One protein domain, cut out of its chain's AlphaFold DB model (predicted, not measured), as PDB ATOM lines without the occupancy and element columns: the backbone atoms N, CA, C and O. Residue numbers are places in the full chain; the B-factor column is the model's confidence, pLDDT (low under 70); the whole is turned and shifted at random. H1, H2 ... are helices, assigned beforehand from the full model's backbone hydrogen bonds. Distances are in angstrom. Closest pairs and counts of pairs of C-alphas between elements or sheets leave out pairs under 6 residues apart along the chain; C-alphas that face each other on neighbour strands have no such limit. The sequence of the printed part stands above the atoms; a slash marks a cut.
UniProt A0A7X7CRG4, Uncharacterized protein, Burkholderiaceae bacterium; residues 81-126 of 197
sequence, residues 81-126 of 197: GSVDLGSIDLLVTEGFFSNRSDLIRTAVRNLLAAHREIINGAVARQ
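Overview. This is residues 81 to 126 of the 197 residues of an uncharacterized protein of Burkholderiaceae bacterium (UniProt A0A7X7CRG4). Picture an L of helices: the longest helix, H2, meets H1 at a corner near its first residues, and H3 carries the arm on beyond a turn at His 115. Residues 107 to 126 stick out from that corner and make most of the length. The printed part has 46 residues with three named helices, H1, H2 and H3 in chain order, and no named strand; the class is all helix. It is only just extended, close to loose, with a radius of gyration of the C-alphas of 14.6 A, and spans 43 by 21 by 13 A.

Arrangement. Begin with H2, residues 100 to 114. H1, residues 82 to 93, touches it, and the closest C-alphas are those of Ile 88 and Arg 100, 6.5 A apart. Look at residues 88 to 92 of H1 and residues 100 to 103 of H2: with these residues alone the two helices touch. Their lines stand about perpendicular, at 76 degrees. H3, residues 116 to 125, and H2 meet only through their link. H1 and H3 are apart. In H1, H2 and H3 every O i to N i+4 pair is within hydrogen-bond range.

Along the chain. Find C-alpha 100 at (-46.663, -4.982, 33.259); from there H2 runs 21.3 A to C-alpha 114 at (-34.028, 8.464, 43.819). H1 runs 16.2 A from C-alpha 82 to C-alpha 93. H3 runs 14.2 A from C-alpha 116 to C-alpha 125, which you find at (-38.234, 14.108, 61.759).

Size, cuts and confidence. The two C-alphas farthest apart are those of Glu 94 and Arg 125, at 43.6 A. The link from H1 to H2 is short, with 6 residues, and the link from H2 to H3 is tight, with 1 residue. The printed part has no cut. The mean pLDDT of the printed part is 94.7, and no printed residue is under 70.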
ATOM      1  N   GLY A  81     -53.373   6.469  32.227       96.38
ATOM      2  CA  GLY A  81     -53.709   7.063  30.936       96.38
ATOM      3  C   GLY A  81     -53.556   6.049  29.800       96.38
ATOM      4  O   GLY A  81     -52.736   5.132  29.874       96.38
ATOM      5  N   SER A  82     -54.327   6.213  28.723       96.12
ATOM      6  CA  SER A  82     -54.273   5.314  27.559       96.12
ATOM      7  C   SER A  82     -52.893   5.295  26.891       96.12
ATOM      8  O   SER A  82     -52.435   4.240  26.459       96.12
ATOM      9  N   VAL A  83     -52.212   6.444  26.855       97.81
ATOM     10  CA  VAL A  83     -50.862   6.588  26.289       97.81
ATOM     11  C   VAL A  83     -49.809   5.891  27.157       97.81
ATOM     12  O   VAL A  83     -48.973   5.153  26.632       97.81
ATOM     13  N   ASP A  84     -49.876   6.057  28.479       96.50
ATOM     14  CA  ASP A  84     -48.945   5.409  29.412       96.50
ATOM     15  C   ASP A  84     -49.119   3.889  29.392       96.50
ATOM     16  O   ASP A  84     -48.138   3.149  29.337       96.50
ATOM     17  N   LEU A  85     -50.369   3.415  29.366       97.06
ATOM     18  CA  LEU A  85     -50.675   1.992  29.248       97.06
ATOM     19  C   LEU A  85     -50.126   1.406  27.939       97.06
ATOM     20  O   LEU A  85     -49.492   0.353  27.971       97.06
ATOM     21  N   GLY A  86     -50.308   2.103  26.811       97.50
ATOM     22  CA  GLY A  86     -49.745   1.690  25.523       97.50
ATOM     23  C   GLY A  86     -48.213   1.650  25.528       97.50
ATOM     24  O   GLY A  86     -47.614   0.723  24.988       97.50
ATOM     25  N   SER A  87     -47.573   2.608  26.200       97.50
ATOM     26  CA  SER A  87     -46.112   2.651  26.344       97.50
ATOM     27  C   SER A  87     -45.588   1.491  27.198       97.50
ATOM     28  O   SER A  87     -44.608   0.842  26.834       97.50
ATOM     29  N   ILE A  88     -46.271   1.181  28.306       97.00
ATOM     30  CA  ILE A  88     -45.982   0.010  29.148       97.00
ATOM     31  C   ILE A  88     -46.109  -1.279  28.327       97.00
ATOM     32  O   ILE A  88     -45.239  -2.146  28.402       97.00
ATOM     33  N   ASP A  89     -47.166  -1.398  27.526       96.62
ATOM     34  CA  ASP A  89     -47.414  -2.574  26.690       96.62
ATOM     35  C   ASP A  89     -46.352  -2.787  25.628       96.62
ATOM     36  O   ASP A  89     -45.915  -3.922  25.417       96.62
ATOM     37  N   LEU A  90     -45.899  -1.708  24.996       97.88
ATOM     38  CA  LEU A  90     -44.821  -1.766  24.024       97.88
ATOM     39  C   LEU A  90     -43.528  -2.275  24.670       97.88
ATOM     40  O   LEU A  90     -42.904  -3.195  24.151       97.88
ATOM     41  N   LEU A  91     -43.162  -1.749  25.843       96.38
ATOM     42  CA  LEU A  91     -41.953  -2.173  26.559       96.38
ATOM     43  C   LEU A  91     -42.000  -3.643  26.999       96.38
ATOM     44  O   LEU A  91     -40.974  -4.328  27.005       96.38
ATOM     45  N   VAL A  92     -43.180  -4.148  27.355       96.69
ATOM     46  CA  VAL A  92     -43.367  -5.572  27.663       96.69
ATOM     47  C   VAL A  92     -43.284  -6.418  26.391       96.69
ATOM     48  O   VAL A  92     -42.614  -7.449  26.389       96.69
ATOM     49  N   THR A  93     -43.910  -5.977  25.299       96.81
ATOM     50  CA  THR A  93     -43.933  -6.698  24.013       96.81
ATOM     51  C   THR A  93     -42.537  -6.825  23.404       96.81
ATOM     52  O   THR A  93     -42.163  -7.898  22.939       96.81
ATOM     53  N   GLU A  94     -41.732  -5.767  23.484       96.81
ATOM     54  CA  GLU A  94     -40.333  -5.769  23.041       96.81
ATOM     55  C   GLU A  94     -39.401  -6.572  23.977       96.81
ATOM     56  O   GLU A  94     -38.225  -6.787  23.675       96.81
ATOM     57  N   GLY A  95     -39.913  -7.057  25.115       93.56
ATOM     58  CA  GLY A  95     -39.201  -7.970  26.008       93.56
ATOM     59  C   GLY A  95     -38.199  -7.306  26.956       93.56
ATOM     60  O   GLY A  95     -37.341  -8.007  27.512       93.56
ATOM     61  N   PHE A  96     -38.303  -5.986  27.159       92.38
ATOM     62  CA  PHE A  96     -37.536  -5.266  28.186       92.38
ATOM     63  C   PHE A  96     -37.989  -5.659  29.599       92.38
ATOM     64  O   PHE A  96     -37.172  -5.728  30.512       92.38
ATOM     65  N   PHE A  97     -39.277  -5.980  29.767       95.62
ATOM     66  CA  PHE A  97     -39.860  -6.452  31.024       95.62
ATOM     67  C   PHE A  97     -40.683  -7.717  30.806       95.62
ATOM     68  O   PHE A  97     -41.300  -7.896  29.759       95.62
ATOM     69  N   SER A  98     -40.736  -8.584  31.821       92.12
ATOM     70  CA  SER A  98     -41.450  -9.869  31.711       92.12
ATOM     71  C   SER A  98     -42.974  -9.706  31.720       92.12
ATOM     72  O   SER A  98     -43.692 -10.524  31.157       92.12
ATOM     73  N   ASN A  99     -43.485  -8.680  32.408       94.62
ATOM     74  CA  ASN A  99     -44.902  -8.326  32.450       94.62
ATOM     75  C   ASN A  99     -45.090  -6.881  32.950       94.62
ATOM     76  O   ASN A  99     -44.165  -6.270  33.488       94.62
ATOM     77  N   ARG A 100     -46.314  -6.348  32.819       95.19
ATOM     78  CA  ARG A 100     -46.663  -4.982  33.259       95.19
ATOM     79  C   ARG A 100     -46.381  -4.749  34.745       95.19
ATOM     80  O   ARG A 100     -45.877  -3.699  35.125       95.19
ATOM     81  N   SER A 101     -46.707  -5.724  35.596       95.19
ATOM     82  CA  SER A 101     -46.520  -5.604  37.046       95.19
ATOM     83  C   SER A 101     -45.045  -5.521  37.433       95.19
ATOM     84  O   SER A 101     -44.705  -4.818  38.381       95.19
ATOM     85  N   ASP A 102     -44.171  -6.214  36.709       93.75
ATOM     86  CA  ASP A 102     -42.726  -6.176  36.902       93.75
ATOM     87  C   ASP A 102     -42.130  -4.815  36.529       93.75
ATOM     88  O   ASP A 102     -41.383  -4.231  37.318       93.75
ATOM     89  N   LEU A 103     -42.558  -4.257  35.391       95.88
ATOM     90  CA  LEU A 103     -42.213  -2.894  34.988       95.88
ATOM     91  C   LEU A 103     -42.628  -1.888  36.064       95.88
ATOM     92  O   LEU A 103     -41.796  -1.125  36.552       95.88
ATOM     93  N   ILE A 104     -43.897  -1.917  36.485       94.88
ATOM     94  CA  ILE A 104     -44.428  -0.974  37.481       94.88
ATOM     95  C   ILE A 104     -43.672  -1.107  38.808       94.88
ATOM     96  O   ILE A 104     -43.270  -0.103  39.393       94.88
ATOM     97  N   ARG A 105     -43.419  -2.336  39.277       94.06
ATOM     98  CA  ARG A 105     -42.655  -2.577  40.509       94.06
ATOM     99  C   ARG A 105     -41.239  -2.013  40.412       94.06
ATOM    100  O   ARG A 105     -40.752  -1.424  41.376       94.06
ATOM    101  N   THR A 106     -40.590  -2.185  39.264       95.38
ATOM    102  CA  THR A 106     -39.242  -1.671  39.008       95.38
ATOM    103  C   THR A 106     -39.230  -0.143  38.984       95.38
ATOM    104  O   THR A 106     -38.429   0.467  39.689       95.38
ATOM    105  N   ALA A 107     -40.171   0.484  38.275       95.88
ATOM    106  CA  ALA A 107     -40.308   1.939  38.224       95.88
ATOM    107  C   ALA A 107     -40.517   2.549  39.621       95.88
ATOM    108  O   ALA A 107     -39.826   3.498  39.989       95.88
ATOM    109  N   VAL A 108     -41.404   1.959  40.433       94.94
ATOM    110  CA  VAL A 108     -41.641   2.394  41.818       94.94
ATOM    111  C   VAL A 108     -40.367   2.285  42.657       94.94
ATOM    112  O   VAL A 108     -40.007   3.241  43.340       94.94
ATOM    113  N   ARG A 109     -39.648   1.155  42.594       93.19
ATOM    114  CA  ARG A 109     -38.387   0.974  43.337       93.19
ATOM    115  C   ARG A 109     -37.343   2.020  42.959       93.19
ATOM    116  O   ARG A 109     -36.711   2.585  43.847       93.19
ATOM    117  N   ASN A 110     -37.204   2.304  41.669       95.50
ATOM    118  CA  ASN A 110     -36.236   3.274  41.171       95.50
ATOM    119  C   ASN A 110     -36.590   4.700  41.607       95.50
ATOM    120  O   ASN A 110     -35.724   5.431  42.087       95.50
ATOM    121  N   LEU A 111     -37.868   5.078  41.527       94.75
ATOM    122  CA  LEU A 111     -38.316   6.401  41.954       94.75
ATOM    123  C   LEU A 111     -38.157   6.601  43.469       94.75
ATOM    124  O   LEU A 111     -37.722   7.667  43.902       94.75
ATOM    125  N   LEU A 112     -38.447   5.573  44.274       94.31
ATOM    126  CA  LEU A 112     -38.226   5.606  45.724       94.31
ATOM    127  C   LEU A 112     -36.737   5.685  46.079       94.31
ATOM    128  O   LEU A 112     -36.370   6.430  46.985       94.31
ATOM    129  N   ALA A 113     -35.876   4.962  45.359       92.75
ATOM    130  CA  ALA A 113     -34.431   5.044  45.545       92.75
ATOM    131  C   ALA A 113     -33.899   6.454  45.238       92.75
ATOM    132  O   ALA A 113     -33.109   6.986  46.016       92.75
ATOM    133  N   ALA A 114     -34.388   7.089  44.169       95.19
ATOM    134  CA  ALA A 114     -34.028   8.464  43.819       95.19
ATOM    135  C   ALA A 114     -34.445   9.491  44.892       95.19
ATOM    136  O   ALA A 114     -33.776  10.504  45.071       95.19
ATOM    137  N   HIS A 115     -35.517   9.220  45.642       95.50
ATOM    138  CA  HIS A 115     -36.025  10.098  46.706       95.50
ATOM    139  C   HIS A 115     -35.611   9.648  48.117       95.50
ATOM    140  O   HIS A 115     -36.186  10.109  49.108       95.50
ATOM    141  N   ARG A 116     -34.616   8.758  48.244       93.06
ATOM    142  CA  ARG A 116     -34.257   8.129  49.525       93.06
ATOM    143  C   ARG A 116     -33.881   9.133  50.612       93.06
ATOM    144  O   ARG A 116     -34.330   8.975  51.740       93.06
ATOM    145  N   GLU A 117     -33.142  10.188  50.283       93.19
ATOM    146  CA  GLU A 117     -32.758  11.218  51.259       93.19
ATOM    147  C   GLU A 117     -33.963  12.004  51.792       93.19
ATOM    148  O   GLU A 117     -34.070  12.264  52.990       93.19
ATOM    149  N   ILE A 118     -34.931  12.312  50.924       94.44
ATOM    150  CA  ILE A 118     -36.176  12.981  51.321       94.44
ATOM    151  C   ILE A 118     -36.980  12.075  52.264       94.44
ATOM    152  O   ILE A 118     -37.482  12.542  53.291       94.44
ATOM    153  N   ILE A 119     -37.065  10.780  51.941       93.19
ATOM    154  CA  ILE A 119     -37.752   9.775  52.761       93.19
ATOM    155  C   ILE A 119     -37.055   9.632  54.118       93.19
ATOM    156  O   ILE A 119     -37.711   9.765  55.148       93.19
ATOM    157  N   ASN A 120     -35.736   9.427  54.136       91.50
ATOM    158  CA  ASN A 120     -34.948   9.294  55.363       91.50
ATOM    159  C   ASN A 120     -35.092  10.533  56.258       91.50
ATOM    160  O   ASN A 120     -35.341  10.408  57.456       91.50
ATOM    161  N   GLY A 121     -35.013  11.732  55.672       92.50
ATOM    162  CA  GLY A 121     -35.215  12.979  56.402       92.50
ATOM    163  C   GLY A 121     -36.619  13.086  57.005       92.50
ATOM    164  O   GLY A 121     -36.767  13.544  58.136       92.50
ATOM    165  N   ALA A 122     -37.661  12.653  56.291       92.12
ATOM    166  CA  ALA A 122     -39.026  12.634  56.821       92.12
ATOM    167  C   ALA A 122     -39.205  11.613  57.957       92.12
ATOM    168  O   ALA A 122     -39.833  11.933  58.966       92.12
ATOM    169  N   VAL A 123     -38.622  10.423  57.808       92.25
ATOM    170  CA  VAL A 123     -38.638   9.344  58.804       92.25
ATOM    171  C   VAL A 123     -37.968   9.799  60.106       92.25
ATOM    172  O   VAL A 123     -38.569   9.666  61.169       92.25
ATOM    173  N   ALA A 124     -36.791  10.429  60.018       90.00
ATOM    174  CA  ALA A 124     -36.069  10.950  61.179       90.00
ATOM    175  C   ALA A 124     -36.834  12.072  61.904       90.00
ATOM    176  O   ALA A 124     -36.916  12.077  63.128       90.00
ATOM    177  N   ARG A 125     -37.452  13.005  61.163       92.50
ATOM    178  CA  ARG A 125     -38.234  14.108  61.759       92.50
ATOM    179  C   ARG A 125     -39.491  13.646  62.498       92.50
ATOM    180  O   ARG A 125     -39.984  14.378  63.348       92.50
ATOM    181  N   GLN A 126     -40.045  12.493  62.129       87.69
ATOM    182  CA  GLN A 126     -41.305  11.979  62.675       87.69
ATOM    183  C   GLN A 126     -41.109  10.837  63.678       87.69
ATOM    184  O   GLN A 126     -42.104  10.234  64.075       87.69
TER     185      GLN A 126